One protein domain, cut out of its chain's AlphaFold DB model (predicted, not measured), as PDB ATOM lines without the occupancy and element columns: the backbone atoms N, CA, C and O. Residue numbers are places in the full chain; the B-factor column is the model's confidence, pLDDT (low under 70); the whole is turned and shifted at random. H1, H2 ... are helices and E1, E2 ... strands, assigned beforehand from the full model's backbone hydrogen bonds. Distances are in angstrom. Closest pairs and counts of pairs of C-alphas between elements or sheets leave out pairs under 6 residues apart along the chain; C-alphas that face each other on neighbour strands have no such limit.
ATOM      1  N   LYS A  34     -26.740 -32.321   7.803       83.31
ATOM      2  CA  LYS A  34     -25.629 -31.756   8.579       83.31
ATOM      3  C   LYS A  34     -25.204 -32.737   9.678       83.31
ATOM      4  O   LYS A  34     -26.087 -33.296  10.335       83.31
ATOM      5  N   SER A  35     -23.903 -32.908   9.910       89.44
ATOM      6  CA  SER A  35     -23.384 -33.807  10.952       89.44
ATOM      7  C   SER A  35     -23.706 -33.274  12.349       89.44
ATOM      8  O   SER A  35     -24.413 -33.930  13.111       89.44
ATOM      9  N   VAL A  36     -23.298 -32.041  12.654       90.44
ATOM     10  CA  VAL A  36     -23.723 -31.302  13.849       90.44
ATOM     11  C   VAL A  36     -24.455 -30.027  13.440       90.44
ATOM     12  O   VAL A  36     -24.024 -29.257  12.579       90.44
ATOM     13  N   ILE A  37     -25.598 -29.808  14.080       90.94
ATOM     14  CA  ILE A  37     -26.480 -28.667  13.861       90.94
ATOM     15  C   ILE A  37     -26.457 -27.813  15.120       90.94
ATOM     16  O   ILE A  37     -26.852 -28.274  16.192       90.94
ATOM     17  N   LEU A  38     -26.035 -26.560  14.974       92.50
ATOM     18  CA  LEU A  38     -26.087 -25.560  16.034       92.50
ATOM     19  C   LEU A  38     -27.301 -24.656  15.822       92.50
ATOM     20  O   LEU A  38     -27.456 -24.052  14.760       92.50
ATOM     21  N   ILE A  39     -28.158 -24.544  16.834       89.50
ATOM     22  CA  ILE A  39     -29.291 -23.615  16.826       89.50
ATOM     23  C   ILE A  39     -29.312 -22.803  18.112       89.50
ATOM     24  O   ILE A  39     -28.987 -23.303  19.186       89.50
ATOM     25  N   GLN A  40     -29.771 -21.559  18.033       89.69
ATOM     26  CA  GLN A  40     -30.024 -20.805  19.253       89.69
ATOM     27  C   GLN A  40     -31.127 -21.465  20.108       89.69
ATOM     28  O   GLN A  40     -32.086 -22.030  19.565       89.69
ATOM     29  N   PRO A  41     -31.046 -21.373  21.445       85.62
ATOM     30  CA  PRO A  41     -32.125 -21.780  22.331       85.62
ATOM     31  C   PRO A  41     -33.414 -20.972  22.091       85.62
ATOM     32  O   PRO A  41     -33.352 -19.805  21.698       85.62
ATOM     33  N   PRO A  42     -34.601 -21.525  22.414       77.94
ATOM     34  CA  PRO A  42     -35.878 -20.815  22.257       77.94
ATOM     35  C   PRO A  42     -35.986 -19.513  23.060       77.94
ATOM     36  O   PRO A  42     -36.775 -18.639  22.715       77.94
ATOM     37  N   ALA A  43     -35.218 -19.396  24.144       77.31
ATOM     38  CA  ALA A  43     -35.169 -18.205  24.982       77.31
ATOM     39  C   ALA A  43     -34.254 -17.102  24.417       77.31
ATOM     40  O   ALA A  43     -34.141 -16.061  25.046       77.31
ATOM     41  N   GLY A  44     -33.622 -17.312  23.258       84.12
ATOM     42  CA  GLY A  44     -32.566 -16.455  22.724       84.12
ATOM     43  C   GLY A  44     -31.180 -17.064  22.929       84.12
ATOM     44  O   GLY A  44     -30.984 -17.949  23.764       84.12
ATOM     45  N   GLY A  45     -30.230 -16.594  22.125       86.88
ATOM     46  CA  GLY A  45     -28.837 -17.030  22.155       86.88
ATOM     47  C   GLY A  45     -27.899 -16.072  22.880       86.88
ATOM     48  O   GLY A  45     -26.774 -16.458  23.146       86.88
ATOM     49  N   ILE A  46     -28.341 -14.849  23.196       91.38
ATOM     50  CA  ILE A  46     -27.525 -13.820  23.859       91.38
ATOM     51  C   ILE A  46     -28.191 -13.424  25.176       91.38
ATOM     52  O   ILE A  46     -29.348 -12.991  25.176       91.38
ATOM     53  N   THR A  47     -27.465 -13.551  26.289       89.88
ATOM     54  CA  THR A  47     -27.937 -13.180  27.632       89.88
ATOM     55  C   THR A  47     -26.957 -12.221  28.316       89.88
ATOM     56  O   THR A  47     -25.809 -12.603  28.536       89.88
ATOM     57  N   PRO A  48     -27.384 -11.011  28.723       87.69
ATOM     58  CA  PRO A  48     -26.562 -10.125  29.551       87.69
ATOM     59  C   PRO A  48     -26.344 -10.707  30.962       87.69
ATOM     60  O   PRO A  48     -27.298 -11.173  31.593       87.69
ATOM     61  N   LYS A  49     -25.117 -10.659  31.494       82.50
ATOM     62  CA  LYS A  49     -24.726 -11.212  32.813       82.50
ATOM     63  C   LYS A  49     -24.356 -10.165  33.864       82.50
ATOM     64  O   LYS A  49     -23.605 -10.429  34.798       82.50
ATOM     65  N   GLY A  50     -24.992  -9.006  33.765       67.75
ATOM     66  CA  GLY A  50     -24.558  -7.795  34.446       67.75
ATOM     67  C   GLY A  50     -23.831  -6.971  33.410       67.75
ATOM     68  O   GLY A  50     -22.895  -7.468  32.786       67.75
ATOM     69  N   ASP A  51     -24.350  -5.774  33.147       57.38
ATOM     70  CA  ASP A  51     -23.778  -4.946  32.102       57.38
ATOM     71  C   ASP A  51     -22.294  -4.721  32.423       57.38
ATOM     72  O   ASP A  51     -22.010  -4.164  33.491       57.38
ATOM     73  N   PRO A  52     -21.371  -5.140  31.538       65.38
ATOM     74  CA  PRO A  52     -21.580  -5.615  30.163       65.38
ATOM     75  C   PRO A  52     -20.851  -6.923  29.787       65.38
ATOM     76  O   PRO A  52     -20.126  -7.000  28.791       65.38
ATOM     77  N   PHE A  53     -21.114  -7.992  30.536       85.56
ATOM     78  CA  PHE A  53     -20.791  -9.355  30.110       85.56
ATOM     79  C   PHE A  53     -21.946  -9.972  29.320       85.56
ATOM     80  O   PHE A  53     -23.112  -9.837  29.705       85.56
ATOM     81  N   TYR A  54     -21.627 -10.704  28.254       89.50
ATOM     82  CA  TYR A  54     -22.610 -11.420  27.444       89.50
ATOM     83  C   TYR A  54     -22.291 -12.904  27.389       89.50
ATOM     84  O   TYR A  54     -21.190 -13.289  27.001       89.50
ATOM     85  N   ASP A  55     -23.285 -13.725  27.720       91.31
ATOM     86  CA  ASP A  55     -23.269 -15.153  27.439       91.31
ATOM     87  C   ASP A  55     -23.878 -15.398  26.060       91.31
ATOM     88  O   ASP A  55     -24.988 -14.937  25.768       91.31
ATOM     89  N   PHE A  56     -23.173 -16.176  25.249       92.62
ATOM     90  CA  PHE A  56     -23.662 -16.715  23.992       92.62
ATOM     91  C   PHE A  56     -23.911 -18.205  24.161       92.62
ATOM     92  O   PHE A  56     -22.977 -18.966  24.407       92.62
ATOM     93  N   THR A  57     -25.165 -18.625  24.028       92.50
ATOM     94  CA  THR A  57     -25.580 -20.015  24.214       92.50
ATOM     95  C   THR A  57     -26.111 -20.592  22.911       92.50
ATOM     96  O   THR A  57     -26.974 -20.006  22.254       92.50
ATOM     97  N   THR A  58     -25.652 -21.795  22.579       92.06
ATOM     98  CA  THR A  58     -26.155 -22.606  21.470       92.06
ATOM     99  C   THR A  58     -26.639 -23.957  21.964       92.06
ATOM    100  O   THR A  58     -26.160 -24.476  22.970       92.06
ATOM    101  N   ASN A  59     -27.607 -24.529  21.262       89.38
ATOM    102  CA  ASN A  59     -28.063 -25.893  21.445       89.38
ATOM    103  C   ASN A  59     -27.556 -26.727  20.266       89.38
ATOM    104  O   ASN A  59     -27.845 -26.394  19.114       89.38
ATOM    105  N   ALA A  60     -26.804 -27.787  20.553       89.94
ATOM    106  CA  ALA A  60     -26.207 -28.625  19.522       89.94
ATOM    107  C   ALA A  60     -26.975 -29.938  19.351       89.94
ATOM    108  O   ALA A  60     -27.441 -30.551  20.317       89.94
ATOM    109  N   PHE A  61     -27.077 -30.392  18.106       89.00
ATOM    110  CA  PHE A  61     -27.731 -31.642  17.744       89.00
ATOM    111  C   PHE A  61     -26.871 -32.445  16.777       89.00
ATOM    112  O   PHE A  61     -26.328 -31.885  15.832       89.00
ATOM    113  N   LEU A  62     -26.816 -33.759  16.964       88.44
ATOM    114  CA  LEU A  62     -26.205 -34.693  16.025       88.44
ATOM    115  C   LEU A  62     -27.251 -35.151  15.000       88.44
ATOM    116  O   LEU A  62     -28.310 -35.672  15.366       88.44
ATOM    117  N   GLY A  63     -26.963 -34.940  13.719       88.81
ATOM    118  CA  GLY A  63     -27.801 -35.347  12.595       88.81
ATOM    119  C   GLY A  63     -27.937 -36.864  12.467       88.81
ATOM    120  O   GLY A  63     -27.168 -37.629  13.044       88.81
ATOM    121  N   SER A  64     -28.950 -37.303  11.722       88.25
ATOM    122  CA  SER A  64     -29.152 -38.727  11.434       88.25
ATOM    123  C   SER A  64     -28.063 -39.249  10.491       88.25
ATOM    124  O   SER A  64     -27.730 -38.567   9.524       88.25
ATOM    125  N   GLY A  65     -27.537 -40.446  10.755       89.12
ATOM    126  CA  GLY A  65     -26.460 -41.070   9.976       89.12
ATOM    127  C   GLY A  65     -25.045 -40.699  10.430       89.12
ATOM    128  O   GLY A  65     -24.087 -41.061   9.758       89.12
ATOM    129  N   TYR A  66     -24.903 -39.999  11.560       90.75
ATOM    130  CA  TYR A  66     -23.610 -39.532  12.064       90.75
ATOM    131  C   TYR A  66     -23.316 -40.031  13.475       90.75
ATOM    132  O   TYR A  66     -24.213 -40.394  14.245       90.75
ATOM    133  N   GLN A  67     -22.036 -40.012  13.821       88.81
ATOM    134  CA  GLN A  67     -21.521 -40.306  15.144       88.81
ATOM    135  C   GLN A  67     -20.365 -39.372  15.506       88.81
ATOM    136  O   GLN A  67     -19.661 -38.863  14.637       88.81
ATOM    137  N   LEU A  68     -20.172 -39.168  16.804       88.81
ATOM    138  CA  LEU A  68     -19.032 -38.461  17.369       88.81
ATOM    139  C   LEU A  68     -18.161 -39.455  18.126       88.81
ATOM    140  O   LEU A  68     -18.629 -40.147  19.037       88.81
ATOM    141  N   LEU A  69     -16.898 -39.522  17.731       87.94
ATOM    142  CA  LEU A  69     -15.845 -40.296  18.369       87.94
ATOM    143  C   LEU A  69     -15.077 -39.423  19.370       87.94
ATOM    144  O   LEU A  69     -15.143 -38.199  19.344       87.94
ATOM    145  N   ILE A  70     -14.329 -40.048  20.277       87.00
ATOM    146  CA  ILE A  70     -13.469 -39.303  21.210       87.00
ATOM    147  C   ILE A  70     -12.478 -38.453  20.409       87.00
ATOM    148  O   ILE A  70     -11.783 -38.980  19.540       87.00
ATOM    149  N   GLY A  71     -12.385 -37.168  20.748       87.50
ATOM    150  CA  GLY A  71     -11.550 -36.200  20.038       87.50
ATOM    151  C   GLY A  71     -12.255 -35.479  18.890       87.50
ATOM    152  O   GLY A  71     -11.716 -34.478  18.427       87.50
ATOM    153  N   ASP A  72     -13.452 -35.914  18.480       91.81
ATOM    154  CA  ASP A  72     -14.308 -35.120  17.595       91.81
ATOM    155  C   ASP A  72     -14.734 -33.828  18.288       91.81
ATOM    156  O   ASP A  72     -14.814 -33.751  19.518       91.81
ATOM    157  N   TYR A  73     -14.999 -32.797  17.497       93.38
ATOM    158  CA  TYR A  73     -15.247 -31.464  18.019       93.38
ATOM    159  C   TYR A  73     -16.122 -30.644  17.088       93.38
ATOM    160  O   TYR A  73     -16.308 -30.945  15.909       93.38
ATOM    161  N   PHE A  74     -16.641 -29.560  17.641       94.00
ATOM    162  CA  PHE A  74     -17.134 -28.452  16.848       94.00
ATOM    163  C   PHE A  74     -16.601 -27.144  17.421       94.00
ATOM    164  O   PHE A  74     -16.362 -27.016  18.627       94.00
ATOM    165  N   THR A  75     -16.436 -26.180  16.530       95.50
ATOM    166  CA  THR A  75     -15.820 -24.889  16.804       95.50
ATOM    167  C   THR A  75     -16.721 -23.791  16.278       95.50
ATOM    168  O   THR A  75     -17.195 -23.875  15.150       95.50
ATOM    169  N   ILE A  76     -16.955 -22.755  17.076       95.38
ATOM    170  CA  ILE A  76     -17.506 -21.490  16.588       95.38
ATOM    171  C   ILE A  76     -16.321 -20.573  16.317       95.38
ATOM    172  O   ILE A  76     -15.511 -20.327  17.211       95.38
ATOM    173  N   GLU A  77     -16.222 -20.098  15.082       94.06
ATOM    174  CA  GLU A  77     -15.024 -19.430  14.583       94.06
ATOM    175  C   GLU A  77     -15.103 -17.907  14.730       94.06
ATOM    176  O   GLU A  77     -16.175 -17.308  14.577       94.06
ATOM    177  N   ASN A  78     -13.943 -17.271  14.916       91.50
ATOM    178  CA  ASN A  78     -13.765 -15.813  14.915       91.50
ATOM    179  C   ASN A  78     -14.724 -15.083  15.866       91.50
ATOM    180  O   ASN A  78     -15.299 -14.035  15.545       91.50
ATOM    181  N   VAL A  79     -14.917 -15.647  17.050       91.56
ATOM    182  CA  VAL A  79     -15.813 -15.094  18.051       91.56
ATOM    183  C   VAL A  79     -15.164 -13.877  18.698       91.56
ATOM    184  O   VAL A  79     -14.009 -13.906  19.121       91.56
ATOM    185  N   ILE A  80     -15.917 -12.782  18.775       90.44
ATOM    186  CA  ILE A  80     -15.428 -11.512  19.311       90.44
ATOM    187  C   ILE A  80     -15.465 -11.565  20.833       90.44
ATOM    188  O   ILE A  80     -16.523 -11.768  21.429       90.44
ATOM    189  N   GLY A  81     -14.321 -11.307  21.460       87.38
ATOM    190  CA  GLY A  81     -14.278 -11.034  22.883       87.38
ATOM    191  C   GLY A  81     -14.436 -12.243  23.789       87.38
ATOM    192  O   GLY A  81     -14.898 -12.040  24.898       87.38
ATOM    193  N   VAL A  82     -14.067 -13.461  23.384       88.88
ATOM    194  CA  VAL A  82     -14.239 -14.681  24.203       88.88
ATOM    195  C   VAL A  82     -13.364 -14.687  25.454       88.88
ATOM    196  O   VAL A  82     -12.156 -14.489  25.388       88.88
ATOM    197  N   ASN A  83     -13.961 -14.997  26.602       83.50
ATOM    198  CA  ASN A  83     -13.234 -15.338  27.816       83.50
ATOM    199  C   ASN A  83     -12.749 -16.785  27.757       83.50
ATOM    200  O   ASN A  83     -13.560 -17.716  27.819       83.50
ATOM    201  N   SER A  84     -11.428 -16.958  27.704       75.88
ATOM    202  CA  SER A  84     -10.755 -18.255  27.603       75.88
ATOM    203  C   SER A  84     -11.062 -19.220  28.751       75.88
ATOM    204  O   SER A  84     -10.895 -20.425  28.595       75.88
ATOM    205  N   THR A  85     -11.583 -18.735  29.884       78.56
ATOM    206  CA  THR A  85     -11.989 -19.583  31.018       78.56
ATOM    207  C   THR A  85     -13.502 -19.759  31.159       78.56
ATOM    208  O   THR A  85     -13.958 -20.304  32.160       78.56
ATOM    209  N   SER A  86     -14.305 -19.252  30.218       79.06
ATOM    210  CA  SER A  86     -15.771 -19.179  30.361       79.06
ATOM    211  C   SER A  86     -16.563 -20.220  29.583       79.06
ATOM    212  O   SER A  86     -17.792 -20.256  29.680       79.06
ATOM    213  N   LEU A  87     -15.890 -21.040  28.778       82.81
ATOM    214  CA  LEU A  87     -16.580 -22.042  27.989       82.81
ATOM    215  C   LEU A  87     -17.146 -23.109  28.917       82.81
ATOM    216  O   LEU A  87     -16.437 -23.725  29.710       82.81
ATOM    217  N   THR A  88     -18.445 -23.335  28.788       83.62
ATOM    218  CA  THR A  88     -19.169 -24.347  29.546       83.62
ATOM    219  C   THR A  88     -20.005 -25.200  28.607       83.62
ATOM    220  O   THR A  88     -20.453 -24.760  27.545       83.62
ATOM    221  N   SER A  89     -20.225 -26.442  29.018       79.38
ATOM    222  CA  SER A  89     -21.120 -27.384  28.361       79.38
ATOM    223  C   SER A  89     -22.107 -27.917  29.385       79.38
ATOM    224  O   SER A  89     -21.715 -28.331  30.471       79.38
ATOM    225  N   GLN A  90     -23.383 -27.939  29.036       79.06
ATOM    226  CA  GLN A  90     -24.440 -28.574  29.810       79.06
ATOM    227  C   GLN A  90     -25.106 -29.621  28.917       79.06
ATOM    228  O   GLN A  90     -26.110 -29.319  28.258       79.06
ATOM    229  N   PRO A  91     -24.549 -30.844  28.845       68.38
ATOM    230  CA  PRO A  91     -25.196 -31.925  28.121       68.38
ATOM    231  C   PRO A  91     -26.586 -32.158  28.714       68.38
ATOM    232  O   PRO A  91     -26.741 -32.373  29.918       68.38
ATOM    233  N   LEU A  92     -27.627 -32.065  27.882       61.25
ATOM    234  CA  LEU A  92     -28.993 -32.275  28.347       61.25
ATOM    235  C   LEU A  92     -29.259 -33.788  28.439       61.25
ATOM    236  O   LEU A  92     -29.213 -34.477  27.420       61.25
ATOM    237  N   PRO A  93     -29.614 -34.325  29.623       50.06
ATOM    238  CA  PRO A  93     -29.746 -35.769  29.853       50.06
ATOM    239  C   PRO A  93     -30.940 -36.430  29.136       50.06
ATOM    240  O   PRO A  93     -31.137 -37.638  29.243       50.06
ATOM    241  N   ALA A  94     -31.761 -35.670  28.402       44.19
ATOM    242  CA  ALA A  94     -33.009 -36.160  27.813       44.19
ATOM    243  C   ALA A  94     -32.817 -37.196  26.688       44.19
ATOM    244  O   ALA A  94     -33.779 -37.867  26.320       44.19
ATOM    245  N   SER A  95     -31.605 -37.346  26.146       48.28
ATOM    246  CA  SER A  95     -31.298 -38.319  25.093       48.28
ATOM    247  C   SER A  95     -31.002 -39.733  25.604       48.28
ATOM    248  O   SER A  95     -31.054 -40.677  24.819       48.28
ATOM    249  N   GLY A  96     -30.668 -39.902  26.890       48.59
ATOM    250  CA  GLY A  96     -30.275 -41.196  27.466       48.59
ATOM    251  C   GLY A  96     -28.964 -41.791  26.921       48.59
ATOM    252  O   GLY A  96     -28.587 -42.879  27.349       48.59
ATOM    253  N   LEU A  97     -28.274 -41.097  26.004       54.97
ATOM    254  CA  LEU A  97     -27.021 -41.540  25.373       54.97
ATOM    255  C   LEU A  97     -25.776 -40.837  25.934       54.97
ATOM    256  O   LEU A  97     -24.670 -41.342  25.781       54.97
ATOM    257  N   LEU A  98     -25.958 -39.700  26.609       57.44
ATOM    258  CA  LEU A  98     -24.901 -38.999  27.330       57.44
ATOM    259  C   LEU A  98     -25.042 -39.303  28.828       57.44
ATOM    260  O   LEU A  98     -26.076 -38.958  29.410       57.44
ATOM    261  N   PRO A  99     -24.053 -39.950  29.477       49.50
ATOM    262  CA  PRO A  99     -24.046 -40.067  30.930       49.50
ATOM    263  C   PRO A  99     -24.112 -38.666  31.570       49.50
ATOM    264  O   PRO A  99     -23.648 -37.698  30.972       49.50
ATOM    265  N   PRO A 100     -24.635 -38.497  32.790       47.66
ATOM    266  CA  PRO A 100     -24.503 -37.227  33.506       47.66
ATOM    267  C   PRO A 100     -23.015 -36.875  33.732       47.66
ATOM    268  O   PRO A 100     -22.282 -37.705  34.266       47.66
ATOM    269  N   GLY A 101     -22.562 -35.679  33.332       53.03
ATOM    270  CA  GLY A 101     -21.179 -35.198  33.520       53.03
ATOM    271  C   GLY A 101     -20.679 -34.281  32.392       53.03
ATOM    272  O   GLY A 101     -21.346 -34.156  31.367       53.03
ATOM    273  N   ASP A 102     -19.512 -33.657  32.576       57.44
ATOM    274  CA  ASP A 102     -18.865 -32.787  31.578       57.44
ATOM    275  C   ASP A 102     -18.092 -33.632  30.550       57.44
ATOM    276  O   ASP A 102     -16.886 -33.836  30.662       57.44
ATOM    277  N   HIS A 103     -18.803 -34.170  29.553       73.94
ATOM    278  CA  HIS A 103     -18.216 -34.958  28.444       73.94
ATOM    279  C   HIS A 103     -17.648 -34.098  27.317       73.94
ATOM    280  O   HIS A 103     -17.349 -34.586  26.232       73.94
ATOM    281  N   TRP A 104     -17.560 -32.796  27.541       83.19
ATOM    282  CA  TRP A 104     -17.029 -31.864  26.572       83.19
ATOM    283  C   TRP A 104     -15.919 -31.087  27.243       83.19
ATOM    284  O   TRP A 104     -16.138 -30.402  28.240       83.19
ATOM    285  N   THR A 105     -14.715 -31.218  26.705       86.69
ATOM    286  CA  THR A 105     -13.584 -30.419  27.147       86.69
ATOM    287  C   THR A 105     -13.536 -29.160  26.294       86.69
ATOM    288  O   THR A 105     -13.343 -29.262  25.080       86.69
ATOM    289  N   PRO A 106     -13.759 -27.984  26.898       87.12
ATOM    290  CA  PRO A 106     -13.678 -26.733  26.177       87.12
ATOM    291  C   PRO A 106     -12.225 -26.357  25.893       87.12
ATOM    292  O   PRO A 106     -11.329 -26.659  26.683       87.12
ATOM    293  N   ASP A 107     -12.022 -25.645  24.796       88.81
ATOM    294  CA  ASP A 107     -10.752 -25.038  24.424       88.81
ATOM    295  C   ASP A 107     -10.998 -23.703  23.721       88.81
ATOM    296  O   ASP A 107     -12.014 -23.517  23.041       88.81
ATOM    297  N   VAL A 108     -10.060 -22.776  23.889       87.31
ATOM    298  CA  VAL A 108     -10.100 -21.461  23.250       87.31
ATOM    299  C   VAL A 108      -8.778 -21.200  22.569       87.31
ATOM    300  O   VAL A 108      -7.727 -21.189  23.208       87.31
ATOM    301  N   VAL A 109      -8.852 -20.945  21.267       89.31
ATOM    302  CA  VAL A 109      -7.686 -20.593  20.464       89.31
ATOM    303  C   VAL A 109      -7.735 -19.102  20.182       89.31
ATOM    304  O   VAL A 109      -8.520 -18.642  19.352       89.31
ATOM    305  N   ASP A 110      -6.894 -18.346  20.883       86.81
ATOM    306  CA  ASP A 110      -6.733 -16.917  20.631       86.81
ATOM    307  C   ASP A 110      -6.174 -16.696  19.224       86.81
ATOM    308  O   ASP A 110      -5.145 -17.262  18.836       86.81
ATOM    309  N   LEU A 111      -6.839 -15.838  18.455       85.12
ATOM    310  CA  LEU A 111      -6.399 -15.477  17.117       85.12
ATOM    311  C   LEU A 111      -5.653 -14.140  17.169       85.12
ATOM    312  O   LEU A 111      -6.026 -13.242  17.920       85.12
ATOM    313  N   PRO A 112      -4.641 -13.923  16.309       83.88
ATOM    314  CA  PRO A 112      -3.963 -12.626  16.214       83.88
ATOM    315  C   PRO A 112      -4.853 -11.521  15.608       83.88
ATOM    316  O   PRO A 112      -4.395 -10.393  15.412       83.88
ATOM    317  N   ALA A 113      -6.097 -11.846  15.248       89.12
ATOM    318  CA  ALA A 113      -7.058 -10.935  14.659       89.12
ATOM    319  C   ALA A 113      -7.828 -10.146  15.730       89.12
ATOM    320  O   ALA A 113      -8.019 -10.581  16.864       89.12
ATOM    321  N   LYS A 114      -8.283  -8.955  15.330       89.94
ATOM    322  CA  LYS A 114      -9.184  -8.117  16.118       89.94
ATOM    323  C   LYS A 114     -10.435  -7.811  15.308       89.94
ATOM    324  O   LYS A 114     -10.358  -7.635  14.092       89.94
ATOM    325  N   ALA A 115     -11.560  -7.677  15.995       89.31
ATOM    326  CA  ALA A 115     -12.831  -7.264  15.423       89.31
ATOM    327  C   ALA A 115     -13.418  -6.083  16.203       89.31
ATOM    328  O   ALA A 115     -13.048  -5.817  17.347       89.31
ATOM    329  N   VAL A 116     -14.328  -5.353  15.561       90.56
ATOM    330  CA  VAL A 116     -15.052  -4.250  16.195       90.56
ATOM    331  C   VAL A 116     -16.288  -4.814  16.885       90.56
ATOM    332  O   VAL A 116     -17.131  -5.438  16.241       90.56
ATOM    333  N   TRP A 117     -16.395  -4.581  18.189       90.94
ATOM    334  CA  TRP A 117     -17.576  -4.881  18.973       90.94
ATOM    335  C   TRP A 117     -18.786  -4.143  18.381       90.94
ATOM    336  O   TRP A 117     -18.722  -2.939  18.128       90.94
ATOM    337  N   PRO A 118     -19.909  -4.831  18.143       87.31
ATOM    338  CA  PRO A 118     -21.063  -4.233  17.479       87.31
ATOM    339  C   PRO A 118     -21.929  -3.347  18.396       87.31
ATOM    340  O   PRO A 118     -22.992  -2.892  17.973       87.31
ATOM    341  N   GLY A 119     -21.508  -3.113  19.643       85.69
ATOM    342  CA  GLY A 119     -22.176  -2.217  20.589       85.69
ATOM    343  C   GLY A 119     -21.979  -0.728  20.288       85.69
ATOM    344  O   GLY A 119     -21.287  -0.335  19.347       85.69
ATOM    345  N   ALA A 120     -22.603   0.119  21.109       83.44
ATOM    346  CA  ALA A 120     -22.692   1.565  20.884       83.44
ATOM    347  C   ALA A 120     -21.343   2.306  20.808       83.44
ATOM    348  O   ALA A 120     -21.262   3.352  20.163       83.44
ATOM    349  N   ALA A 121     -20.302   1.805  21.477       84.88
ATOM    350  CA  ALA A 121     -18.988   2.447  21.504       84.88
ATOM    351  C   ALA A 121     -17.999   1.865  20.482       84.88
ATOM    352  O   ALA A 121     -16.905   2.410  20.343       84.88
ATOM    353  N   HIS A 122     -18.385   0.820  19.737       83.44
ATOM    354  CA  HIS A 122     -17.572   0.214  18.679       83.44
ATOM    355  C   HIS A 122     -16.128  -0.111  19.111       83.44
ATOM    356  O   HIS A 122     -15.162   0.225  18.420       83.44
ATOM    357  N   GLU A 123     -15.961  -0.739  20.276       88.44
ATOM    358  CA  GLU A 123     -14.644  -1.091  20.813       88.44
ATOM    359  C   GLU A 123     -13.910  -2.098  19.917       88.44
ATOM    360  O   GLU A 123     -14.527  -2.959  19.306       88.44
ATOM    361  N   THR A 124     -12.580  -2.038  19.835       90.88
ATOM    362  CA  THR A 124     -11.796  -3.072  19.135       90.88
ATOM    363  C   THR A 124     -11.348  -4.142  20.122       90.88
ATOM    364  O   THR A 124     -10.751  -3.823  21.149       90.88
ATOM    365  N   VAL A 125     -11.608  -5.403  19.791       89.75
ATOM    366  CA  VAL A 125     -11.497  -6.546  20.703       89.75
ATOM    367  C   VAL A 125     -10.812  -7.707  19.993       89.75
ATOM    368  O   VAL A 125     -10.958  -7.860  18.779       89.75
ATOM    369  N   ASP A 126     -10.065  -8.515  20.738       90.62
ATOM    370  CA  ASP A 126      -9.459  -9.732  20.201       90.62
ATOM    371  C   ASP A 126     -10.537 -10.766  19.837       90.62
ATOM    372  O   ASP A 126     -11.607 -10.840  20.456       90.62
ATOM    373  N   THR A 127     -10.261 -11.543  18.794       91.25
ATOM    374  CA  THR A 127     -11.105 -12.669  18.377       91.25
ATOM    375  C   THR A 127     -10.475 -13.989  18.785       91.25
ATOM    376  O   THR A 127      -9.252 -14.115  18.771       91.25
ATOM    377  N   ALA A 128     -11.301 -14.989  19.065       92.62
ATOM    378  CA  ALA A 128     -10.849 -16.341  19.351       92.62
ATOM    379  C   ALA A 128     -11.827 -17.371  18.783       92.62
ATOM    380  O   ALA A 128     -12.999 -17.066  18.549       92.62
ATOM    381  N   ASP A 129     -11.356 -18.597  18.607       94.06
ATOM    382  CA  ASP A 129     -12.210 -19.736  18.291       94.06
ATOM    383  C   ASP A 129     -12.653 -20.423  19.583       94.06
ATOM    384  O   ASP A 129     -11.833 -20.710  20.457       94.06
ATOM    385  N   ALA A 130     -13.952 -20.698  19.704       93.75
ATOM    386  CA  ALA A 130     -14.525 -21.416  20.838       93.75
ATOM    387  C   ALA A 130     -14.796 -22.869  20.436       93.75
ATOM    388  O   ALA A 130     -15.682 -23.125  19.618       93.75
ATOM    389  N   THR A 131     -14.041 -23.810  21.002       93.88
ATOM    390  CA  THR A 131     -14.077 -25.227  20.617       93.88
ATOM    391  C   THR A 131     -14.531 -26.105  21.775       93.88
ATOM    392  O   THR A 131     -14.148 -25.888  22.924       93.88
ATOM    393  N   TRP A 132     -15.324 -27.132  21.475       92.19
ATOM    394  CA  TRP A 132     -15.679 -28.180  22.430       92.19
ATOM    395  C   TRP A 132     -15.306 -29.546  21.865       92.19
ATOM    396  O   TRP A 132     -15.890 -29.998  20.880       92.19
ATOM    397  N   TYR A 133     -14.358 -30.214  22.521       90.69
ATOM    398  CA  TYR A 133     -13.929 -31.567  22.182       90.69
ATOM    399  C   TYR A 133     -14.741 -32.591  22.960       90.69
ATOM    400  O   TYR A 133     -14.861 -32.488  24.182       90.69
ATOM    401  N   LEU A 134     -15.244 -33.615  22.279       87.56
ATOM    402  CA  LEU A 134     -15.852 -34.759  22.934       87.56
ATOM    403  C   LEU A 134     -14.778 -35.526  23.710       87.56
ATOM    404  O   LEU A 134     -13.850 -36.107  23.136       87.56
ATOM    405  N   THR A 135     -14.939 -35.575  25.027       80.38
ATOM    406  CA  THR A 135     -14.109 -36.360  25.933       80.38
ATOM    407  C   THR A 135     -14.977 -37.355  26.692       80.38
ATOM    408  O   THR A 135     -16.071 -37.046  27.147       80.38
ATOM    409  N   THR A 136     -14.521 -38.602  26.830       66.50
ATOM    410  CA  THR A 136     -15.262 -39.611  27.606       66.50
ATOM    411  C   THR A 136     -14.470 -39.971  28.848       66.50
ATOM    412  O   THR A 136     -13.366 -40.505  28.734       66.50
ATOM    413  N   THR A 137     -15.035 -39.739  30.034       54.91
ATOM    414  CA  THR A 137     -14.426 -40.187  31.298       54.91
ATOM    415  C   THR A 137     -15.042 -41.450  31.895       54.91
ATOM    416  O   THR A 137     -14.530 -41.880  32.920       54.91
ATOM    417  N   SER A 138     -16.062 -42.079  31.289       46.84
ATOM    418  CA  SER A 138     -16.421 -43.512  31.444       46.84
ATOM    419  C   SER A 138     -17.898 -43.773  31.061       46.84
ATOM    420  O   SER A 138     -18.757 -42.972  31.431       46.84
ATOM    421  N   PRO A 139     -18.213 -44.906  30.398       51.16
ATOM    422  CA  PRO A 139     -17.259 -45.912  29.946       51.16
ATOM    423  C   PRO A 139     -16.416 -45.379  28.781       51.16
ATOM    424  O   PRO A 139     -16.932 -44.651  27.934       51.16
ATOM    425  N   PRO A 140     -15.114 -45.701  28.745       47.31
ATOM    426  CA  PRO A 140     -14.269 -45.356  27.615       47.31
ATOM    427  C   PRO A 140     -14.802 -46.033  26.347       47.31
ATOM    428  O   PRO A 140     -15.041 -47.240  26.336       47.31
ATOM    429  N   GLY A 141     -14.949 -45.256  25.275       53.19
ATOM    430  CA  GLY A 141     -15.044 -45.799  23.919       53.19
ATOM    431  C   GLY A 141     -16.437 -45.966  23.313       53.19
ATOM    432  O   GLY A 141     -16.535 -46.559  22.242       53.19
ATOM    433  N   THR A 142     -17.511 -45.452  23.914       66.88
ATOM    434  CA  THR A 142     -18.804 -45.376  23.210       66.88
ATOM    435  C   THR A 142     -18.934 -44.052  22.474       66.88
ATOM    436  O   THR A 142     -19.062 -43.004  23.100       66.88
ATOM    437  N   ALA A 143     -18.904 -44.123  21.143       78.88
ATOM    438  CA  ALA A 143     -19.294 -43.028  20.268       78.88
ATOM    439  C   ALA A 143     -20.690 -42.502  20.641       78.88
ATOM    440  O   ALA A 143     -21.584 -43.290  20.972       78.88
ATOM    441  N   ILE A 144     -20.905 -41.191  20.536       83.81
ATOM    442  CA  ILE A 144     -22.264 -40.642  20.547       83.81
ATOM    443  C   ILE A 144     -22.807 -40.830  19.141       83.81
ATOM    444  O   ILE A 144     -22.365 -40.151  18.224       83.81
ATOM    445  N   ALA A 145     -23.748 -41.749  18.959       85.38
ATOM    446  CA  ALA A 145     -24.187 -42.142  17.629       85.38
ATOM    447  C   ALA A 145     -25.680 -41.870  17.414       85.38
ATOM    448  O   ALA A 145     -26.516 -42.189  18.261       85.38
ATOM    449  N   ASN A 146     -26.016 -41.323  16.245       84.94
ATOM    450  CA  ASN A 146     -27.382 -41.125  15.769       84.94
ATOM    451  C   ASN A 146     -27.576 -41.781  14.390       84.94
ATOM    452  O   ASN A 146     -28.003 -41.150  13.430       84.94
ATOM    453  N   LEU A 147     -27.227 -43.062  14.271       84.31
ATOM    454  CA  LEU A 147     -27.091 -43.726  12.966       84.31
ATOM    455  C   LEU A 147     -28.426 -44.024  12.276       84.31
ATOM    456  O   LEU A 147     -28.524 -43.961  11.059       84.31
ATOM    457  N   THR A 148     -29.456 -44.373  13.046       82.25
ATOM    458  CA  THR A 148     -30.720 -44.894  12.495       82.25
ATOM    459  C   THR A 148     -31.949 -44.089  12.898       82.25
ATOM    460  O   THR A 148     -33.022 -44.287  12.327       82.25
ATOM    461  N   ASN A 149     -31.832 -43.189  13.878       79.62
ATOM    462  CA  ASN A 149     -32.954 -42.364  14.300       79.62
ATOM    463  C   ASN A 149     -33.065 -41.155  13.358       79.62
ATOM    464  O   ASN A 149     -32.101 -40.406  13.207       79.62
ATOM    465  N   PRO A 150     -34.227 -40.948  12.712       80.56
ATOM    466  CA  PRO A 150     -34.419 -39.850  11.769       80.56
ATOM    467  C   PRO A 150     -34.440 -38.473  12.445       80.56
ATOM    468  O   PRO A 150     -34.313 -37.456  11.767       80.56
ATOM    469  N   ASN A 151     -34.630 -38.417  13.765       83.50
ATOM    470  CA  ASN A 151     -34.634 -37.167  14.511       83.50
ATOM    471  C   ASN A 151     -33.215 -36.822  14.979       83.50
ATOM    472  O   ASN A 151     -32.504 -37.716  15.448       83.50
ATOM    473  N   PRO A 152     -32.817 -35.539  14.938       84.94
ATOM    474  CA  PRO A 152     -31.550 -35.113  15.508       84.94
ATOM    475  C   PRO A 152     -31.464 -35.431  17.004       84.94
ATOM    476  O   PRO A 152     -32.414 -35.219  17.764       84.94
ATOM    477  N   LEU A 153     -30.308 -35.927  17.425       82.38
ATOM    478  CA  LEU A 153     -30.018 -36.244  18.815       82.38
ATOM    479  C   LEU A 153     -29.508 -34.991  19.529       82.38
ATOM    480  O   LEU A 153     -28.509 -34.418  19.114       82.38
ATOM    481  N   ASN A 154     -30.168 -34.570  20.606       84.62
ATOM    482  CA  ASN A 154     -29.732 -33.407  21.385       84.62
ATOM    483  C   ASN A 154     -28.431 -33.720  22.153       84.62
ATOM    484  O   ASN A 154     -28.399 -34.661  22.952       84.62
ATOM    485  N   LEU A 155     -27.389 -32.923  21.902       83.12
ATOM    486  CA  LEU A 155     -26.069 -33.018  22.533       83.12
ATOM    487  C   LEU A 155     -25.946 -32.130  23.778       83.12
ATOM    488  O   LEU A 155     -25.127 -32.409  24.652       83.12
ATOM    489  N   GLY A 156     -26.775 -31.091  23.884       84.62
ATOM    490  CA  GLY A 156     -26.836 -30.181  25.021       84.62
ATOM    491  C   GLY A 156     -26.675 -28.714  24.657       84.62
ATOM    492  O   GLY A 156     -26.668 -28.320  23.491       84.62
ATOM    493  N   LEU A 157     -26.543 -27.911  25.709       88.19
ATOM    494  CA  LEU A 157     -26.285 -26.482  25.615       88.19
ATOM    495  C   LEU A 157     -24.794 -26.205  25.772       88.19
ATOM    496  O   LEU A 157     -24.147 -26.747  26.664       88.19
ATOM    497  N   PHE A 158     -24.274 -25.309  24.949       90.50
ATOM    498  CA  PHE A 158     -22.878 -24.890  24.953       90.50
ATOM    499  C   PHE A 158     -22.847 -23.381  25.053       90.50
ATOM    500  O   PHE A 158     -23.601 -22.704  24.355       90.50
ATOM    501  N   THR A 159     -22.049 -22.862  25.980       91.50
ATOM    502  CA  THR A 159     -22.021 -21.429  26.280       91.50
ATOM    503  C   THR A 159     -20.595 -20.929  26.365       91.50
ATOM    504  O   THR A 159     -19.734 -21.611  26.914       91.50
ATOM    505  N   PHE A 160     -20.362 -19.727  25.854       91.44
ATOM    506  CA  PHE A 160     -19.153 -18.947  26.088       91.44
ATOM    507  C   PHE A 160     -19.545 -17.535  26.521       91.44
ATOM    508  O   PHE A 160     -20.611 -17.041  26.151       91.44
ATOM    509  N   GLN A 161     -18.691 -16.895  27.310       90.44
ATOM    510  CA  GLN A 161     -18.892 -15.535  27.793       90.44
ATOM    511  C   GLN A 161     -17.853 -14.596  27.194       90.44
ATOM    512  O   GLN A 161     -16.760 -15.016  26.805       90.44
ATOM    513  N   THR A 162     -18.170 -13.308  27.165       89.25
ATOM    514  CA  THR A 162     -17.187 -12.275  26.860       89.25
ATOM    515  C   THR A 162     -16.124 -12.092  27.966       89.25
ATOM    516  O   THR A 162     -16.411 -12.292  29.143       89.25
ATOM    517  N   TYR A 163     -14.883 -11.711  27.627       80.81
ATOM    518  CA  TYR A 163     -13.772 -11.513  28.586       80.81
ATOM    519  C   TYR A 163     -13.713 -10.132  29.222       80.81
ATOM    520  O   TYR A 163     -13.016  -9.956  30.221       80.81
ATOM    521  N   ALA A 164     -14.418  -9.161  28.651       75.62
ATOM    522  CA  ALA A 164     -14.398  -7.788  29.109       75.62
ATOM    523  C   ALA A 164     -15.792  -7.165  29.090       75.62
ATOM    524  O   ALA A 164     -16.705  -7.622  28.398       75.62
ATOM    525  N   ASP A 165     -15.878  -6.080  29.851       77.44
ATOM    526  CA  ASP A 165     -16.992  -5.155  29.879       77.44
ATOM    527  C   ASP A 165     -17.057  -4.389  28.544       77.44
ATOM    528  O   ASP A 165     -16.206  -3.537  28.276       77.44
ATOM    529  N   PHE A 166     -18.059  -4.677  27.707       83.50
ATOM    530  CA  PHE A 166     -18.264  -3.995  26.420       83.50
ATOM    531  C   PHE A 166     -19.405  -2.965  26.414       83.50
ATOM    532  O   PHE A 166     -20.190  -2.834  27.341       83.50
ATOM    533  N   SER A 167     -19.550  -2.177  25.358       87.56
ATOM    534  CA  SER A 167     -20.736  -1.329  25.234       87.56
ATOM    535  C   SER A 167     -22.007  -2.157  25.029       87.56
ATOM    536  O   SER A 167     -21.994  -3.227  24.412       87.56
ATOM    537  N   ALA A 168     -23.132  -1.638  25.531       87.62
ATOM    538  CA  ALA A 168     -24.401  -2.346  25.481       87.62
ATOM    539  C   ALA A 168     -24.851  -2.655  24.039       87.62
ATOM    540  O   ALA A 168     -24.812  -1.785  23.162       87.62
ATOM    541  N   LEU A 169     -25.316  -3.886  23.808       88.19
ATOM    542  CA  LEU A 169     -25.950  -4.301  22.554       88.19
ATOM    543  C   LEU A 169     -27.398  -3.792  22.470       88.19
ATOM    544  O   LEU A 169     -28.102  -3.675  23.474       88.19
ATOM    545  N   ALA A 170     -27.871  -3.511  21.253       86.94
ATOM    546  CA  ALA A 170     -29.259  -3.107  21.023       86.94
ATOM    547  C   ALA A 170     -30.252  -4.223  21.402       86.94
ATOM    548  O   ALA A 170     -29.965  -5.402  21.216       86.94
ATOM    549  N   ALA A 171     -31.458  -3.855  21.857       83.81
ATOM    550  CA  ALA A 171     -32.500  -4.784  22.324       83.81
ATOM    551  C   ALA A 171     -32.853  -5.920  21.336       83.81
ATOM    552  O   ALA A 171     -33.231  -7.012  21.744       83.81
ATOM    553  N   ASN A 172     -32.729  -5.661  20.037       85.31
ATOM    554  CA  ASN A 172     -33.020  -6.578  18.934       85.31
ATOM    555  C   ASN A 172     -31.748  -7.071  18.222       85.31
ATOM    556  O   ASN A 172     -31.813  -7.484  17.063       85.31
ATOM    557  N   PHE A 173     -30.592  -6.964  18.877       88.81
ATOM    558  CA  PHE A 173     -29.320  -7.329  18.281       88.81
ATOM    559  C   PHE A 173     -29.285  -8.815  17.911       88.81
ATOM    560  O   PHE A 173     -29.751  -9.684  18.657       88.81
ATOM    561  N   SER A 174     -28.707  -9.091  16.744       91.00
ATOM    562  CA  SER A 174     -28.436 -10.436  16.275       91.00
ATOM    563  C   SER A 174     -27.094 -10.485  15.561       91.00
ATOM    564  O   SER A 174     -26.713  -9.538  14.874       91.00
ATOM    565  N   ILE A 175     -26.386 -11.595  15.741       90.88
ATOM    566  CA  ILE A 175     -25.089 -11.858  15.129       90.88
ATOM    567  C   ILE A 175     -25.046 -13.291  14.614       90.88
ATOM    568  O   ILE A 175     -25.578 -14.206  15.247       90.88
ATOM    569  N   THR A 176     -24.409 -13.475  13.464       92.88
ATOM    570  CA  THR A 176     -24.204 -14.781  12.840       92.88
ATOM    571  C   THR A 176     -22.723 -15.118  12.875       92.88
ATOM    572  O   THR A 176     -21.902 -14.321  12.428       92.88
ATOM    573  N   PHE A 177     -22.402 -16.307  13.374       93.00
ATOM    574  CA  PHE A 177     -21.057 -16.867  13.345       93.00
ATOM    575  C   PHE A 177     -21.008 -18.079  12.424       93.00
ATOM    576  O   PHE A 177     -21.999 -18.803  12.284       93.00
ATOM    577  N   ASN A 178     -19.839 -18.307  11.833       95.00
ATOM    578  CA  ASN A 178     -19.532 -19.581  11.203       95.00
ATOM    579  C   ASN A 178     -19.178 -20.601  12.286       95.00
ATOM    580  O   ASN A 178     -18.676 -20.248  13.356       95.00
ATOM    581  N   TYR A 179     -19.461 -21.863  12.005       95.50
ATOM    582  CA  TYR A 179     -18.981 -22.965  12.811       95.50
ATOM    583  C   TYR A 179     -18.403 -24.057  11.919       95.50
ATOM    584  O   TYR A 179     -18.869 -24.259  10.795       95.50
ATOM    585  N   PHE A 180     -17.426 -24.773  12.459       96.31
ATOM    586  CA  PHE A 180     -16.784 -25.930  11.858       96.31
ATOM    587  C   PHE A 180     -17.046 -27.176  12.711       96.31
ATOM    588  O   PHE A 180     -17.172 -27.084  13.933       96.31
ATOM    589  N   VAL A 181     -17.161 -28.337  12.075       96.00
ATOM    590  CA  VAL A 181     -17.443 -29.625  12.713       96.00
ATOM    591  C   VAL A 181     -16.486 -30.672  12.178       96.00
ATOM    592  O   VAL A 181     -16.334 -30.804  10.967       96.00
ATOM    593  N   HIS A 182     -15.933 -31.461  13.091       95.19
ATOM    594  CA  HIS A 182     -15.173 -32.672  12.828       95.19
ATOM    595  C   HIS A 182     -15.925 -33.850  13.459       95.19
ATOM    596  O   HIS A 182     -16.013 -33.937  14.683       95.19
ATOM    597  N   ALA A 183     -16.520 -34.716  12.637       93.00
ATOM    598  CA  ALA A 183     -17.364 -35.835  13.071       93.00
ATOM    599  C   ALA A 183     -17.211 -37.044  12.135       93.00
ATOM    600  O   ALA A 183     -16.494 -36.968  11.146       93.00
ATOM    601  N   HIS A 184     -17.910 -38.150  12.394       92.06
ATOM    602  CA  HIS A 184     -17.849 -39.344  11.548       92.06
ATOM    603  C   HIS A 184     -19.228 -39.756  11.016       92.06
ATOM    604  O   HIS A 184     -20.248 -39.567  11.681       92.06
ATOM    605  N   ASP A 185     -19.271 -40.331   9.813       91.00
ATOM    606  CA  ASP A 185     -20.482 -40.956   9.262       91.00
ATOM    607  C   ASP A 185     -20.737 -42.359   9.862       91.00
ATOM    608  O   ASP A 185     -19.991 -42.857  10.716       91.00
ATOM    609  N   ASP A 186     -21.817 -43.007   9.423       85.69
ATOM    610  CA  ASP A 186     -22.224 -44.354   9.837       85.69
ATOM    611  C   ASP A 186     -21.271 -45.470   9.379       85.69
ATOM    612  O   ASP A 186     -21.289 -46.568   9.943       85.69
ATOM    613  N   LEU A 187     -20.402 -45.179   8.410       87.81
ATOM    614  CA  LEU A 187     -19.322 -46.050   7.952       87.81
ATOM    615  C   LEU A 187     -18.003 -45.793   8.700       87.81
ATOM    616  O   LEU A 187     -17.051 -46.558   8.535       87.81
ATOM    617  N   GLY A 188     -17.944 -44.754   9.538       86.44
ATOM    618  CA  GLY A 188     -16.750 -44.350  10.275       86.44
ATOM    619  C   GLY A 188     -15.760 -43.523   9.453       86.44
ATOM    620  O   GLY A 188     -14.600 -43.424   9.845       86.44
ATOM    621  N   ASN A 189     -16.177 -42.937   8.328       91.50
ATOM    622  CA  ASN A 189     -15.359 -41.970   7.601       91.50
ATOM    623  C   ASN A 189     -15.436 -40.606   8.281       91.50
ATOM    624  O   ASN A 189     -16.505 -40.191   8.731       91.50
ATOM    625  N   LEU A 190     -14.309 -39.895   8.297       93.56
ATOM    626  CA  LEU A 190     -14.259 -38.511   8.746       93.56
ATOM    627  C   LEU A 190     -15.111 -37.621   7.831       93.56
ATOM    628  O   LEU A 190     -14.988 -37.664   6.605       93.56
ATOM    629  N   VAL A 191     -15.929 -36.784   8.454       93.12
ATOM    630  CA  VAL A 191     -16.749 -35.755   7.829       93.12
ATOM    631  C   VAL A 191     -16.409 -34.419   8.471       93.12
ATOM    632  O   VAL A 191     -16.650 -34.199   9.659       93.12
ATOM    633  N   GLU A 192     -15.882 -33.522   7.649       94.00
ATOM    634  CA  GLU A 192     -15.635 -32.134   8.013       94.00
ATOM    635  C   GLU A 192     -16.689 -31.240   7.376       94.00
ATOM    636  O   GLU A 192     -17.000 -31.359   6.186       94.00
ATOM    637  N   GLU A 193     -17.262 -30.347   8.171       93.38
ATOM    638  CA  GLU A 193     -18.381 -29.536   7.730       93.38
ATOM    639  C   GLU A 193     -18.352 -28.129   8.308       93.38
ATOM    640  O   GLU A 193     -18.009 -27.919   9.465       93.38
ATOM    641  N   THR A 194     -18.797 -27.166   7.502       92.88
ATOM    642  CA  THR A 194     -19.086 -25.808   7.951       92.88
ATOM    643  C   THR A 194     -20.583 -25.515   7.957       92.88
ATOM    644  O   THR A 194     -21.386 -26.051   7.174       92.88
ATOM    645  N   GLY A 195     -20.974 -24.619   8.851       91.19
ATOM    646  CA  GLY A 195     -22.314 -24.071   8.924       91.19
ATOM    647  C   GLY A 195     -22.313 -22.690   9.555       91.19
ATOM    648  O   GLY A 195     -21.269 -22.095   9.807       91.19
ATOM    649  N   THR A 196     -23.509 -22.170   9.798       92.56
ATOM    650  CA  THR A 196     -23.692 -20.875  10.452       92.56
ATOM    651  C   THR A 196     -24.698 -20.993  11.574       92.56
ATOM    652  O   THR A 196     -25.731 -21.643  11.409       92.56
ATOM    653  N   VAL A 197     -24.448 -20.294  12.672       91.06
ATOM    654  CA  VAL A 197     -25.387 -20.159  13.783       91.06
ATOM    655  C   VAL A 197     -25.657 -18.684  14.026       91.06
ATOM    656  O   VAL A 197     -24.742 -17.865  14.054       91.06
ATOM    657  N   THR A 198     -26.934 -18.336  14.158       92.69
ATOM    658  CA  THR A 198     -27.361 -16.964  14.445       92.69
ATOM    659  C   THR A 198     -27.881 -16.887  15.867       92.69
ATOM    660  O   THR A 198     -28.797 -17.623  16.233       92.69
ATOM    661  N   TYR A 199     -27.308 -15.975  16.644       91.44
ATOM    662  CA  TYR A 199     -27.754 -15.647  17.985       91.44
ATOM    663  C   TYR A 199     -28.541 -14.349  17.944       91.44
ATOM    664  O   TYR A 199     -28.109 -13.367  17.341       91.44
ATOM    665  N   SER A 200     -29.695 -14.333  18.596       90.56
ATOM    666  CA  SER A 200     -30.431 -13.110  18.888       90.56
ATOM    667  C   SER A 200     -30.547 -12.909  20.386       90.56
ATOM    668  O   SER A 200     -30.644 -13.877  21.151       90.56
ATOM    669  N   MET A 201     -30.594 -11.647  20.804       87.00
ATOM    670  CA  MET A 201     -30.990 -11.325  22.165       87.00
ATOM    671  C   MET A 201     -32.421 -11.807  22.410       87.00
ATOM    672  O   MET A 201     -33.274 -11.737  21.519       87.00
ATOM    673  N   ALA A 202     -32.669 -12.360  23.597       71.75
ATOM    674  CA  ALA A 202     -34.013 -12.752  23.996       71.75
ATOM    675  C   ALA A 202     -34.968 -11.562  23.801       71.75
ATOM    676  O   ALA A 202     -34.608 -10.447  24.194       71.75
ATOM    677  N   PRO A 203     -36.182 -11.749  23.249       58.78
ATOM    678  CA  PRO A 203     -37.177 -10.692  23.301       58.78
ATOM    679  C   PRO A 203     -37.445 -10.398  24.775       58.78
ATOM    680  O   PRO A 203     -38.006 -11.232  25.486       58.78
ATOM    681  N   VAL A 204     -37.001  -9.229  25.244       53.28
ATOM    682  CA  VAL A 204     -37.339  -8.725  26.575       53.28
ATOM    683  C   VAL A 204     -38.864  -8.705  26.631       53.28
ATOM    684  O   VAL A 204     -39.472  -7.973  25.845       53.28
ATOM    685  N   PRO A 205     -39.519  -9.510  27.489       48.22
ATOM    686  CA  PRO A 205     -40.960  -9.420  27.635       48.22
ATOM    687  C   PRO A 205     -41.256  -7.999  28.094       48.22
ATOM    688  O   PRO A 205     -40.840  -7.598  29.183       48.22
ATOM    689  N   GLU A 206     -41.909  -7.207  27.247       39.84
ATOM    690  CA  GLU A 206     -42.223  -5.832  27.606       39.84
ATOM    691  C   GLU A 206     -43.012  -5.828  28.931       39.84
ATOM    692  O   GLU A 206     -43.978  -6.594  29.082       39.84
ATOM    693  N   PRO A 207     -42.654  -4.967  29.902       47.34
ATOM    694  CA  PRO A 207     -43.299  -4.933  31.217       47.34
ATOM    695  C   PRO A 207     -44.807  -4.619  31.166       47.34
ATOM    696  O   PRO A 207     -45.513  -4.839  32.152       47.34
ATOM    697  N   ALA A 208     -45.343  -4.200  30.014       44.19
ATOM    698  CA  ALA A 208     -46.783  -4.078  29.780       44.19
ATOM    699  C   ALA A 208     -47.555  -5.398  30.002       44.19
ATOM    700  O   ALA A 208     -48.719  -5.365  30.407       44.19
ATOM    701  N   SER A 209     -46.913  -6.561  29.832       38.84
ATOM    702  CA  SER A 209     -47.565  -7.867  30.035       38.84
ATOM    703  C   SER A 209     -47.683  -8.278  31.513       38.84
ATOM    704  O   SER A 209     -48.580  -9.041  31.868       38.84
ATOM    705  N   LEU A 210     -46.835  -7.744  32.402       43.12
ATOM    706  CA  LEU A 210     -46.926  -7.984  33.853       43.12
ATOM    707  C   LEU A 210     -47.950  -7.062  34.529       43.12
ATOM    708  O   LEU A 210     -48.603  -7.469  35.492       43.12
ATOM    709  N   ALA A 211     -48.163  -5.857  33.991       41.94
ATOM    710  CA  ALA A 211     -49.200  -4.952  34.481       41.94
ATOM    711  C   ALA A 211     -50.618  -5.521  34.268       41.94
ATOM    712  O   ALA A 211     -51.469  -5.399  35.150       41.94
ATOM    713  N   LEU A 212     -50.868  -6.215  33.150       46.28
ATOM    714  CA  LEU A 212     -52.171  -6.836  32.862       46.28
ATOM    715  C   LEU A 212     -52.418  -8.158  33.610       46.28
ATOM    716  O   LEU A 212     -53.575  -8.514  33.826       46.28
ATOM    717  N   LEU A 213     -51.369  -8.849  34.078       46.47
ATOM    718  CA  LEU A 213     -51.518  -9.998  34.985       46.47
ATOM    719  C   LEU A 213     -51.715  -9.568  36.454       46.47
ATOM    720  O   LEU A 213     -52.381 -10.270  37.212       46.47
ATOM    721  N   GLY A 214     -51.180  -8.406  36.852       45.38
ATOM    722  CA  GLY A 214     -51.319  -7.846  38.205       45.38
ATOM    723  C   GLY A 214     -52.627  -7.087  38.469       45.38
ATOM    724  O   GLY A 214     -53.053  -6.987  39.617       45.38
ATOM    725  N   LEU A 215     -53.304  -6.592  37.426       45.31
ATOM    726  CA  LEU A 215     -54.597  -5.891  37.533       45.31
ATOM    727  C   LEU A 215     -55.828  -6.797  37.333       45.31
ATOM    728  O   LEU A 215     -56.953  -6.337  37.508       45.31
ATOM    729  N   GLY A 216     -55.640  -8.083  37.013       43.41
ATOM    730  CA  GLY A 216     -56.731  -9.030  36.735       43.41
ATOM    731  C   GLY A 216     -57.268  -9.835  37.929       43.41
ATOM    732  O   GLY A 216     -58.187 -10.627  37.740       43.41
TER     733      GLY A 216
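AT A GLANCE: This is residues 34 to 216 of the 232 residues of the protein "PEP-CTERM domain-containing protein" of Paludisphaera borealis (UniProt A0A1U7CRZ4). This is a sandwich, two strongly twisted sheets face to face: a larger one of E4, E5, E7, E8, E9, E11 and E12, and a smaller one of E1, E2, E3, E6 and E10, with the strands of the one crossed at 34 degrees to those of the other. A thin tail, residues 205 to 216, sticks out from this body and holds the one named helix, H1. The printed part has 183 residues with twelve named strands, E1 to E12 in order, and then H1; the class is mostly strand. Both sheets are branched, and their neighbour pairs are antiparallel. The whole is compact, with a radius of gyration of the C-alphas of 18.0 A, and flat in outline, spanning 54 by 52 by 26 A.

IN THESE COORDINATES: Start in the larger sheet and find C-alpha 174 at (-28.436, -10.436, 16.275); from there E11, residues 174 to 185, runs 32.3 A and bends by 58 degrees at residue 182. E12, residues 190 to 200, is 31.8 A long. E5 is residues 73 to 80, 20.0 A. E8, residues 124 to 134, spans 32.2 A, and E7, residues 104 to 116, spans 29.6 A and bends by 87 degrees at Pro 112. Two short strands complete this sheet: E4, residues 66 to 68, and E9, residues 144 to 146. In the smaller sheet look for E3, residues 54 to 62, 26.2 A, and E10, residues 153 to 161, 25.2 A. With them go E1, residues 36 to 39, beginning at C-alpha 36 (-23.723, -31.302, 13.849), E2, residues 46 to 48, and E6, residues 88 to 90. H1, residues 208 to 214, is 10.3 A long and ends at C-alpha 214 (-51.319, -7.846, 38.205).

HOW THE PARTS SIT: Look first at E11, which has three neighbours. E12 lies on one side of it, beside residues 174 to 184, and the two form a hairpin, with N 181 and O 193 2.8 A apart. On the other side lie E5, beside residues 178 to 182, with N 75 and O 180 at 2.8 A, and E4, beside residues 183 to 185, with N 67 and O 184 at 2.8 A. E9 is an edge strand beside E4, with N 68 and O 144 at 2.8 A. E8 lies on one side of E5 and E11 on the other side, with N 76 of E5 and O 130 of E8 2.9 A apart; the edge strand E7 forms a hairpin with E8, with N 105 and O 133 2.8 A apart. In the smaller sheet E3 has E10 on one side, with N 58 and O 158 at 2.9 A, and E1 and E2 on the other. N 37 of E1 and O 61 of E3 are 2.8 A apart, and in the hairpin of E2 and E3 N 47 and O 55 are 2.9 A apart. E6 is beside E10, with N 90 and O 157 at 2.8 A. Between the sheets, the closest C-alphas of E1 and E12 are those of Leu 38 and Val 197, 5.9 A apart. H1 is on neither sheet; 1 of its 3 O i to N i+4 pairs and 2 of its 4 O i to N i+3 pairs are within hydrogen-bond range.

THE WHOLE: The two C-alphas farthest apart are those of Asn 189 and Leu 215, 61.1 A. Without residues 205 to 216, which stand free, the body spans 50 by 35 by 26 A. The printed part has no cut. The long links are E6 to E7, 13 residues, and E10 to E11, 12 residues. The mean pLDDT of the printed part is 80.8; look for values under 70 at residues 50 to 52, 91 to 102, 136 to 142 and 203 to 216.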